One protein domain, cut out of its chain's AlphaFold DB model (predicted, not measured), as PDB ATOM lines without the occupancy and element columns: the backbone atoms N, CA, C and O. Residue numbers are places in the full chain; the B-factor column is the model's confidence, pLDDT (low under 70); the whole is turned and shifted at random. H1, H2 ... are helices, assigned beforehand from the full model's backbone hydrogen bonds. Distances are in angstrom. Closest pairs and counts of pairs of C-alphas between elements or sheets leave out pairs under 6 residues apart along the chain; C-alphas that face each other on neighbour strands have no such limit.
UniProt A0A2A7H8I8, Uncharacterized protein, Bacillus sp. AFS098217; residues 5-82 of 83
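This is residues 5 to 82 of the 83 residues of an uncharacterized protein of Bacillus sp. AFS098217 (UniProt A0A2A7H8I8). One long helix, H6, forms the core: H1 crosses it, and the short helices H2, H3 and H4 pack at successive places along its length. H5 lies at one end of the elongated outline, and a long loop, residues 16 to 30, reaches to the other. The printed part has 78 residues with six named helices, H1 to H6 in order, and no named strand; the class is all helix. It is compact, with a radius of gyration of the C-alphas of 12.5 A and spans of 39 by 25 by 19 A.

H6, residues 64 to 80, runs 24.4 A from C-alpha 64 at (53.482, -79.712, -8.364) to C-alpha 80 at (64.881, -98.351, 2.508). H1, residues 5 to 15, begins with C-alpha 5 at (54.170, -91.776, -12.858) and is 15.2 A long. H2 is residues 31 to 35, H3 residues 37 to 40, H4 residues 45 to 53, 12.2 A long, and H5 residues 56 to 61.

H6 is the hub, touching four helices. It touches H1 at a steep tilt of 59 degrees, the same way; the closest C-alphas, of Val 8 and Ile 71, are 5.4 A apart. With residues 64 to 68 alone it touches H4, only just about perpendicular at 73 degrees; the closest C-alphas are those of Glu 47 and Ile 64, 6.6 A. Residues 68 to 72 alone touch H3, closest at the C-alphas of Val 39 and Glu 72, 6.6 A, and residues 75 to 79 alone touch H2, closest at those of Leu 32 and Val 79, 6.3 A. H5 is close to but not clearly touching H4, the C-alphas of Ser 51 and Ser 59 being closest at 6.8 A. Every O i to N i+4 pair is within hydrogen-bond range in H1, H2, H4, H5 and H6; H3 is too short for such a pair.

The C-alphas farthest apart, of Glu 29 and Glu 57, are 39.0 A apart. The printed part has no cut. The link from H1 to H2 is long, with 15 residues; the others are tight. The mean pLDDT of the printed part is 91.7, and residues 41 to 44 are under 70.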
ATOM      1  N   ASP A   5      53.179 -90.757 -13.222       98.06
ATOM      2  CA  ASP A   5      54.170 -91.776 -12.858       98.06
ATOM      3  C   ASP A   5      55.462 -91.655 -13.684       98.06
ATOM      4  O   ASP A   5      56.551 -91.879 -13.160       98.06
ATOM      5  N   GLU A   6      55.374 -91.279 -14.966       98.25
ATOM      6  CA  GLU A   6      56.560 -91.033 -15.798       98.25
ATOM      7  C   GLU A   6      57.357 -89.820 -15.309       98.25
ATOM      8  O   GLU A   6      58.582 -89.894 -15.253       98.25
ATOM      9  N   ILE A   7      56.676 -88.736 -14.923       98.00
ATOM     10  CA  ILE A   7      57.314 -87.537 -14.361       98.00
ATOM     11  C   ILE A   7      58.020 -87.887 -13.052       98.00
ATOM     12  O   ILE A   7      59.201 -87.577 -12.901       98.00
ATOM     13  N   VAL A   8      57.316 -88.545 -12.125       98.12
ATOM     14  CA  VAL A   8      57.878 -88.945 -10.827       98.12
ATOM     15  C   VAL A   8      59.090 -89.840 -11.037       98.12
ATOM     16  O   VAL A   8      60.157 -89.554 -10.505       98.12
ATOM     17  N   LYS A   9      58.964 -90.876 -11.873       98.06
ATOM     18  CA  LYS A   9      60.061 -91.804 -12.150       98.06
ATOM     19  C   LYS A   9      61.284 -91.107 -12.743       98.06
ATOM     20  O   LYS A   9      62.395 -91.383 -12.308       98.06
ATOM     21  N   GLU A  10      61.094 -90.219 -13.716       97.31
ATOM     22  CA  GLU A  10      62.193 -89.473 -14.338       97.31
ATOM     23  C   GLU A  10      62.972 -88.654 -13.301       97.31
ATOM     24  O   GLU A  10      64.200 -88.681 -13.287       97.31
ATOM     25  N   HIS A  11      62.266 -87.977 -12.397       96.81
ATOM     26  CA  HIS A  11      62.895 -87.162 -11.361       96.81
ATOM     27  C   HIS A  11      63.553 -88.015 -10.278       96.81
ATOM     28  O   HIS A  11      64.670 -87.717  -9.876       96.81
ATOM     29  N   VAL A  12      62.929 -89.122  -9.867       97.12
ATOM     30  CA  VAL A  12      63.559 -90.095  -8.962       97.12
ATOM     31  C   VAL A  12      64.854 -90.633  -9.573       97.12
ATOM     32  O   VAL A  12      65.867 -90.682  -8.884       97.12
ATOM     33  N   ASP A  13      64.867 -90.984 -10.861       97.12
ATOM     34  CA  ASP A  13      66.075 -91.462 -11.547       97.12
ATOM     35  C   ASP A  13      67.183 -90.385 -11.585       97.12
ATOM     36  O   ASP A  13      68.366 -90.715 -11.448       97.12
ATOM     37  N   ILE A  14      66.820 -89.103 -11.739       95.25
ATOM     38  CA  ILE A  14      67.756 -87.967 -11.686       95.25
ATOM     39  C   ILE A  14      68.323 -87.797 -10.276       95.25
ATOM     40  O   ILE A  14      69.543 -87.763 -10.121       95.25
ATOM     41  N   GLU A  15      67.475 -87.716  -9.252       94.69
ATOM     42  CA  GLU A  15      67.924 -87.492  -7.873       94.69
ATOM     43  C   GLU A  15      68.672 -88.704  -7.311       94.69
ATOM     44  O   GLU A  15      69.606 -88.557  -6.537       94.69
ATOM     45  N   MET A  16      68.353 -89.924  -7.739       94.94
ATOM     46  CA  MET A  16      69.080 -91.129  -7.322       94.94
ATOM     47  C   MET A  16      70.413 -91.323  -8.069       94.94
ATOM     48  O   MET A  16      71.159 -92.264  -7.778       94.94
ATOM     49  N   CYS A  17      70.735 -90.462  -9.041       94.69
ATOM     50  CA  CYS A  17      72.012 -90.472  -9.744       94.69
ATOM     51  C   CYS A  17      73.047 -89.650  -8.967       94.69
ATOM     52  O   CYS A  17      72.963 -88.433  -8.930       94.69
ATOM     53  N   GLU A  18      74.090 -90.279  -8.415       91.69
ATOM     54  CA  GLU A  18      75.106 -89.560  -7.617       91.69
ATOM     55  C   GLU A  18      75.766 -88.387  -8.375       91.69
ATOM     56  O   GLU A  18      76.169 -87.408  -7.762       91.69
ATOM     57  N   GLY A  19      75.848 -88.459  -9.710       91.50
ATOM     58  CA  GLY A  19      76.429 -87.404 -10.546       91.50
ATOM     59  C   GLY A  19      75.520 -86.200 -10.829       91.50
ATOM     60  O   GLY A  19      75.967 -85.282 -11.516       91.50
ATOM     61  N   SER A  20      74.260 -86.207 -10.377       88.19
ATOM     62  CA  SER A  20      73.355 -85.050 -10.476       88.19
ATOM     63  C   SER A  20      73.515 -84.071  -9.307       88.19
ATOM     64  O   SER A  20      73.100 -82.917  -9.424       88.19
ATOM     65  N   HIS A  21      74.170 -84.498  -8.226       90.00
ATOM     66  CA  HIS A  21      74.410 -83.695  -7.030       90.00
ATOM     67  C   HIS A  21      75.712 -82.905  -7.136       90.00
ATOM     68  O   HIS A  21      76.706 -83.362  -7.704       90.00
ATOM     69  N   ALA A  22      75.703 -81.688  -6.594       86.50
ATOM     70  CA  ALA A  22      76.899 -80.849  -6.523       86.50
ATOM     71  C   ALA A  22      77.826 -81.249  -5.363       86.50
ATOM     72  O   ALA A  22      79.020 -80.942  -5.398       86.50
ATOM     73  N   THR A  23      77.260 -81.895  -4.346       88.88
ATOM     74  CA  THR A  23      77.934 -82.408  -3.155       88.88
ATOM     75  C   THR A  23      78.281 -83.887  -3.326       88.88
ATOM     76  O   THR A  23      77.752 -84.583  -4.196       88.88
ATOM     77  N   GLU A  24      79.190 -84.389  -2.496       91.38
ATOM     78  CA  GLU A  24      79.534 -85.804  -2.470       91.38
ATOM     79  C   GLU A  24      78.772 -86.551  -1.365       91.38
ATOM     80  O   GLU A  24      78.638 -86.078  -0.238       91.38
ATOM     81  N   LYS A  25      78.358 -87.796  -1.637       91.44
ATOM     82  CA  LYS A  25      77.612 -88.657  -0.693       91.44
ATOM     83  C   LYS A  25      78.257 -88.793   0.694       91.44
ATOM     84  O   LYS A  25      77.557 -88.984   1.683       91.44
ATOM     85  N   HIS A  26      79.585 -88.707   0.785       91.75
ATOM     86  CA  HIS A  26      80.318 -88.827   2.050       91.75
ATOM     87  C   HIS A  26      80.208 -87.584   2.955       91.75
ATOM     88  O   HIS A  26      80.631 -87.639   4.110       91.75
ATOM     89  N   GLU A  27      79.667 -86.478   2.437       92.62
ATOM     90  CA  GLU A  27      79.405 -85.245   3.187       92.62
ATOM     91  C   GLU A  27      78.106 -85.326   4.015       92.62
ATOM     92  O   GLU A  27      77.862 -84.460   4.855       92.62
ATOM     93  N   PHE A  28      77.305 -86.383   3.833       92.19
ATOM     94  CA  PHE A  28      76.031 -86.603   4.519       92.19
ATOM     95  C   PHE A  28      76.138 -87.690   5.594       92.19
ATOM     96  O   PHE A  28      76.900 -88.650   5.470       92.19
ATOM     97  N   GLU A  29      75.331 -87.562   6.653       89.94
ATOM     98  CA  GLU A  29      75.275 -88.555   7.736       89.94
ATOM     99  C   GLU A  29      74.684 -89.893   7.272       89.94
ATOM    100  O   GLU A  29      75.038 -90.950   7.799       89.94
ATOM    101  N   ASN A  30      73.780 -89.858   6.290       90.88
ATOM    102  CA  ASN A  30      73.171 -91.041   5.700       90.88
ATOM    103  C   ASN A  30      72.873 -90.846   4.202       90.88
ATOM    104  O   ASN A  30      72.811 -89.732   3.691       90.88
ATOM    105  N   GLU A  31      72.691 -91.966   3.501       92.88
ATOM    106  CA  GLU A  31      72.441 -92.004   2.053       92.88
ATOM    107  C   GLU A  31      71.111 -91.363   1.645       92.88
ATOM    108  O   GLU A  31      71.012 -90.814   0.551       92.88
ATOM    109  N   LEU A  32      70.099 -91.420   2.512       94.62
ATOM    110  CA  LEU A  32      68.794 -90.845   2.218       94.62
ATOM    111  C   LEU A  32      68.862 -89.317   2.162       94.62
ATOM    112  O   LEU A  32      68.324 -88.723   1.233       94.62
ATOM    113  N   ASP A  33      69.556 -88.695   3.115       92.69
ATOM    114  CA  ASP A  33      69.728 -87.241   3.160       92.69
ATOM    115  C   ASP A  33      70.500 -86.722   1.942       92.69
ATOM    116  O   ASP A  33      70.187 -85.643   1.447       92.69
ATOM    117  N   PHE A  34      71.453 -87.507   1.424       94.12
ATOM    118  CA  PHE A  34      72.145 -87.190   0.173       94.12
ATOM    119  C   PHE A  34      71.171 -87.151  -1.015       94.12
ATOM    120  O   PHE A  34      71.062 -86.134  -1.689       94.12
ATOM    121  N   TYR A  35      70.400 -88.220  -1.252       94.81
ATOM    122  CA  TYR A  35      69.471 -88.253  -2.394       94.81
ATOM    123  C   TYR A  35      68.277 -87.299  -2.256       94.81
ATOM    124  O   TYR A  35      67.650 -86.952  -3.254       94.81
ATOM    125  N   LEU A  36      67.960 -86.861  -1.037       93.81
ATOM    126  CA  LEU A  36      66.927 -85.861  -0.780       93.81
ATOM    127  C   LEU A  36      67.465 -84.425  -0.727       93.81
ATOM    128  O   LEU A  36      66.669 -83.519  -0.475       93.81
ATOM    129  N   GLU A  37      68.757 -84.177  -0.970       90.88
ATOM    130  CA  GLU A  37      69.346 -82.837  -0.848       90.88
ATOM    131  C   GLU A  37      68.561 -81.799  -1.665       90.88
ATOM    132  O   GLU A  37      68.061 -80.817  -1.116       90.88
ATOM    133  N   ASN A  38      68.371 -82.021  -2.965       86.81
ATOM    134  CA  ASN A  38      67.652 -81.058  -3.806       86.81
ATOM    135  C   ASN A  38      66.156 -80.996  -3.460       86.81
ATOM    136  O   ASN A  38      65.551 -79.919  -3.480       86.81
ATOM    137  N   VAL A  39      65.586 -82.153  -3.107       90.00
ATOM    138  CA  VAL A  39      64.155 -82.362  -2.865       90.00
ATOM    139  C   VAL A  39      63.696 -81.677  -1.578       90.00
ATOM    140  O   VAL A  39      62.654 -81.036  -1.577       90.00
ATOM    141  N   CYS A  40      64.444 -81.783  -0.479       82.94
ATOM    142  CA  CYS A  40      64.010 -81.314   0.843       82.94
ATOM    143  C   CYS A  40      64.706 -80.029   1.310       82.94
ATOM    144  O   CYS A  40      64.195 -79.356   2.205       82.94
ATOM    145  N   ASN A  41      65.864 -79.678   0.747       67.75
ATOM    146  CA  ASN A  41      66.741 -78.663   1.338       67.75
ATOM    147  C   ASN A  41      66.568 -77.261   0.737       67.75
ATOM    148  O   ASN A  41      67.351 -76.358   1.029       67.75
ATOM    149  N   SER A  42      65.557 -77.046  -0.109       60.03
ATOM    150  CA  SER A  42      65.435 -75.788  -0.833       60.03
ATOM    151  C   SER A  42      64.129 -75.049  -0.563       60.03
ATOM    152  O   SER A  42      63.038 -75.565  -0.790       60.03
ATOM    153  N   GLU A  43      64.250 -73.808  -0.082       64.50
ATOM    154  CA  GLU A  43      63.147 -72.865   0.134       64.50
ATOM    155  C   GLU A  43      62.414 -72.577  -1.194       64.50
ATOM    156  O   GLU A  43      62.701 -71.605  -1.889       64.50
ATOM    157  N   GLY A  44      61.509 -73.473  -1.599       63.53
ATOM    158  CA  GLY A  44      60.740 -73.388  -2.845       63.53
ATOM    159  C   GLY A  44      61.550 -73.589  -4.133       63.53
ATOM    160  O   GLY A  44      60.993 -73.475  -5.225       63.53
ATOM    161  N   SER A  45      62.854 -73.891  -4.059       79.81
ATOM    162  CA  SER A  45      63.673 -74.023  -5.275       79.81
ATOM    163  C   SER A  45      63.339 -75.291  -6.061       79.81
ATOM    164  O   SER A  45      63.330 -75.251  -7.288       79.81
ATOM    165  N   TYR A  46      62.981 -76.379  -5.369       85.25
ATOM    166  CA  TYR A  46      62.595 -77.633  -6.009       85.25
ATOM    167  C   TYR A  46      61.228 -77.533  -6.689       85.25
ATOM    168  O   TYR A  46      61.070 -77.950  -7.831       85.25
ATOM    169  N   GLU A  47      60.263 -76.868  -6.048       86.75
ATOM    170  CA  GLU A  47      58.980 -76.515  -6.670       86.75
ATOM    171  C   GLU A  47      59.193 -75.679  -7.944       86.75
ATOM    172  O   GLU A  47      58.592 -75.946  -8.988       86.75
ATOM    173  N   GLY A  48      60.106 -74.702  -7.895       88.62
ATOM    174  CA  GLY A  48      60.506 -73.914  -9.060       88.62
ATOM    175  C   GLY A  48      61.207 -74.744 -10.142       88.62
ATOM    176  O   GLY A  48      60.955 -74.543 -11.329       88.62
ATOM    177  N   TYR A  49      62.061 -75.693  -9.760       90.44
ATOM    178  CA  TYR A  49      62.704 -76.628 -10.683       90.44
ATOM    179  C   TYR A  49      61.667 -77.495 -11.403       90.44
ATOM    180  O   TYR A  49      61.629 -77.496 -12.635       90.44
ATOM    181  N   LEU A  50      60.761 -78.129 -10.653       92.00
ATOM    182  CA  LEU A  50      59.667 -78.929 -11.200       92.00
ATOM    183  C   LEU A  50      58.810 -78.089 -12.148       92.00
ATOM    184  O   LEU A  50      58.624 -78.474 -13.299       92.00
ATOM    185  N   SER A  51      58.397 -76.890 -11.731       91.31
ATOM    186  CA  SER A  51      57.614 -75.966 -12.565       91.31
ATOM    187  C   SER A  51      58.276 -75.650 -13.908       91.31
ATOM    188  O   SER A  51      57.588 -75.520 -14.917       91.31
ATOM    189  N   ASN A  52      59.608 -75.531 -13.934       92.56
ATOM    190  CA  ASN A  52      60.375 -75.256 -15.152       92.56
ATOM    191  C   ASN A  52      60.658 -76.514 -15.993       92.56
ATOM    192  O   ASN A  52      60.977 -76.395 -17.176       92.56
ATOM    193  N   SER A  53      60.574 -77.706 -15.396       93.56
ATOM    194  CA  SER A  53      60.778 -79.001 -16.065       93.56
ATOM    195  C   SER A  53      59.513 -79.535 -16.751       93.56
ATOM    196  O   SER A  53      59.586 -80.379 -17.652       93.56
ATOM    197  N   LEU A  54      58.345 -79.061 -16.309       95.19
ATOM    198  CA  LEU A  54      57.042 -79.456 -16.821       95.19
ATOM    199  C   LEU A  54      56.634 -78.571 -17.999       95.19
ATOM    200  O   LEU A  54      56.849 -77.361 -18.020       95.19
ATOM    201  N   SER A  55      55.997 -79.182 -18.992       96.00
ATOM    202  CA  SER A  55      55.286 -78.431 -20.027       96.00
ATOM    203  C   SER A  55      54.054 -77.726 -19.449       96.00
ATOM    204  O   SER A  55      53.514 -78.140 -18.427       96.00
ATOM    205  N   GLU A  56      53.555 -76.698 -20.139       94.75
ATOM    206  CA  GLU A  56      52.326 -75.988 -19.748       94.75
ATOM    207  C   GLU A  56      51.113 -76.930 -19.626       94.75
ATOM    208  O   GLU A  56      50.246 -76.737 -18.779       94.75
ATOM    209  N   GLU A  57      51.041 -77.978 -20.451       95.75
ATOM    210  CA  GLU A  57      49.976 -78.984 -20.360       95.75
ATOM    211  C   GLU A  57      50.104 -79.824 -19.076       95.75
ATOM    212  O   GLU A  57      49.107 -80.079 -18.402       95.75
ATOM    213  N   GLU A  58      51.329 -80.206 -18.702       96.56
ATOM    214  CA  GLU A  58      51.617 -80.986 -17.491       96.56
ATOM    215  C   GLU A  58      51.363 -80.165 -16.222       96.56
ATOM    216  O   GLU A  58      50.699 -80.655 -15.312       96.56
ATOM    217  N   SER A  59      51.813 -78.907 -16.176       93.81
ATOM    218  CA  SER A  59      51.643 -78.032 -15.007       93.81
ATOM    219  C   SER A  59      50.199 -77.576 -14.782       93.81
ATOM    220  O   SER A  59      49.822 -77.262 -13.658       93.81
ATOM    221  N   ASN A  60      49.367 -77.571 -15.828       94.50
ATOM    222  CA  ASN A  60      47.924 -77.357 -15.694       94.50
ATOM    223  C   ASN A  60      47.158 -78.629 -15.289       94.50
ATOM    224  O   ASN A  60      46.017 -78.533 -14.836       94.50
ATOM    225  N   THR A  61      47.745 -79.811 -15.498       96.62
ATOM    226  CA  THR A  61      47.086 -81.103 -15.251       96.62
ATOM    227  C   THR A  61      47.431 -81.676 -13.880       96.62
ATOM    228  O   THR A  61      46.566 -82.273 -13.240       96.62
ATOM    229  N   TYR A  62      48.676 -81.512 -13.433       96.19
ATOM    230  CA  TYR A  62      49.197 -82.118 -12.213       96.19
ATOM    231  C   TYR A  62      49.594 -81.062 -11.186       96.19
ATOM    232  O   TYR A  62      50.180 -80.036 -11.528       96.19
ATOM    233  N   ASP A  63      49.304 -81.340  -9.916       95.00
ATOM    234  CA  ASP A  63      49.745 -80.503  -8.807       95.00
ATOM    235  C   ASP A  63      51.243 -80.737  -8.546       95.00
ATOM    236  O   ASP A  63      51.694 -81.869  -8.343       95.00
ATOM    237  N   ILE A  64      52.029 -79.659  -8.563       93.00
ATOM    238  CA  ILE A  64      53.482 -79.712  -8.364       93.00
ATOM    239  C   ILE A  64      53.831 -80.243  -6.970       93.00
ATOM    240  O   ILE A  64      54.799 -80.990  -6.832       93.00
ATOM    241  N   LEU A  65      53.042 -79.912  -5.943       92.00
ATOM    242  CA  LEU A  65      53.251 -80.427  -4.592       92.00
ATOM    243  C   LEU A  65      52.956 -81.926  -4.526       92.00
ATOM    244  O   LEU A  65      53.637 -82.648  -3.801       92.00
ATOM    245  N   GLU A  66      51.975 -82.427  -5.280       95.12
ATOM    246  CA  GLU A  66      51.727 -83.873  -5.363       95.12
ATOM    247  C   GLU A  66      52.884 -84.605  -6.051       95.12
ATOM    248  O   GLU A  66      53.337 -85.629  -5.538       95.12
ATOM    249  N   ILE A  67      53.405 -84.061  -7.157       96.00
ATOM    250  CA  ILE A  67      54.587 -84.607  -7.845       96.00
ATOM    251  C   ILE A  67      55.790 -84.627  -6.898       96.00
ATOM    252  O   ILE A  67      56.451 -85.655  -6.760       96.00
ATOM    253  N   TRP A  68      56.052 -83.514  -6.214       94.94
ATOM    254  CA  TRP A  68      57.155 -83.398  -5.265       94.94
ATOM    255  C   TRP A  68      57.049 -84.440  -4.146       94.94
ATOM    256  O   TRP A  68      57.983 -85.215  -3.936       94.94
ATOM    257  N   ASN A  69      55.896 -84.530  -3.478       94.38
ATOM    258  CA  ASN A  69      55.681 -85.509  -2.412       94.38
ATOM    259  C   ASN A  69      55.850 -86.955  -2.909       94.38
ATOM    260  O   ASN A  69      56.350 -87.806  -2.171       94.38
ATOM    261  N   ALA A  70      55.444 -87.247  -4.148       97.06
ATOM    262  CA  ALA A  70      55.627 -88.564  -4.747       97.06
ATOM    263  C   ALA A  70      57.109 -88.878  -5.011       97.06
ATOM    264  O   ALA A  70      57.553 -89.973  -4.675       97.06
ATOM    265  N   ILE A  71      57.885 -87.919  -5.529       96.94
ATOM    266  CA  ILE A  71      59.338 -88.064  -5.725       96.94
ATOM    267  C   ILE A  71      60.036 -88.338  -4.389       96.94
ATOM    268  O   ILE A  71      60.790 -89.303  -4.279       96.94
ATOM    269  N   GLU A  72      59.753 -87.532  -3.359       95.88
ATOM    270  CA  GLU A  72      60.340 -87.720  -2.027       95.88
ATOM    271  C   GLU A  72      60.040 -89.125  -1.489       95.88
ATOM    272  O   GLU A  72      60.930 -89.826  -1.003       95.88
ATOM    273  N   LYS A  73      58.778 -89.550  -1.595       96.56
ATOM    274  CA  LYS A  73      58.335 -90.857  -1.120       96.56
ATOM    275  C   LYS A  73      59.048 -92.006  -1.844       96.56
ATOM    276  O   LYS A  73      59.539 -92.913  -1.179       96.56
ATOM    277  N   GLU A  74      59.119 -91.972  -3.170       97.62
ATOM    278  CA  GLU A  74      59.764 -93.022  -3.971       97.62
ATOM    279  C   GLU A  74      61.272 -93.110  -3.689       97.62
ATOM    280  O   GLU A  74      61.814 -94.211  -3.587       97.62
ATOM    281  N   ILE A  75      61.955 -91.978  -3.470       96.94
ATOM    282  CA  ILE A  75      63.366 -91.963  -3.044       96.94
ATOM    283  C   ILE A  75      63.523 -92.642  -1.677       96.94
ATOM    284  O   ILE A  75      64.387 -93.507  -1.514       96.94
ATOM    285  N   ARG A  76      62.667 -92.302  -0.700       96.25
ATOM    286  CA  ARG A  76      62.674 -92.937   0.631       96.25
ATOM    287  C   ARG A  76      62.500 -94.450   0.527       96.25
ATOM    288  O   ARG A  76      63.325 -95.193   1.055       96.25
ATOM    289  N   GLU A  77      61.483 -94.907  -0.200       96.62
ATOM    290  CA  GLU A  77      61.208 -96.337  -0.387       96.62
ATOM    291  C   GLU A  77      62.362 -97.050  -1.117       96.62
ATOM    292  O   GLU A  77      62.770 -98.146  -0.724       96.62
ATOM    293  N   ALA A  78      62.948 -96.421  -2.141       95.56
ATOM    294  CA  ALA A  78      64.085 -96.969  -2.878       95.56
ATOM    295  C   ALA A  78      65.343 -97.136  -2.013       95.56
ATOM    296  O   ALA A  78      66.068 -98.118  -2.189       95.56
ATOM    297  N   VAL A  79      65.619 -96.206  -1.094       94.44
ATOM    298  CA  VAL A  79      66.757 -96.301  -0.166       94.44
ATOM    299  C   VAL A  79      66.484 -97.316   0.945       94.44
ATOM    300  O   VAL A  79      67.372 -98.099   1.284       94.44
ATOM    301  N   GLU A  80      65.265 -97.367   1.488       93.19
ATOM    302  CA  GLU A  80      64.881 -98.351   2.508       93.19
ATOM    303  C   GLU A  80      64.973 -99.792   1.991       93.19
ATOM    304  O   GLU A  80      65.498-100.651   2.687       93.19
ATOM    305  N   MET A  81      64.549-100.062   0.751       90.25
ATOM    306  CA  MET A  81      64.631-101.404   0.154       90.25
ATOM    307  C   MET A  81      66.065-101.892  -0.124       90.25
ATOM    308  O   MET A  81      66.262-103.076  -0.407       90.25
ATOM    309  N   ARG A  82      67.062-100.998  -0.100       80.12
ATOM    310  CA  ARG A  82      68.483-101.338  -0.301       80.12
ATOM    311  C   ARG A  82      69.202-101.712   0.999       80.12
ATOM    312  O   ARG A  82      70.265-102.328   0.914       80.12
TER     313      ARG A  82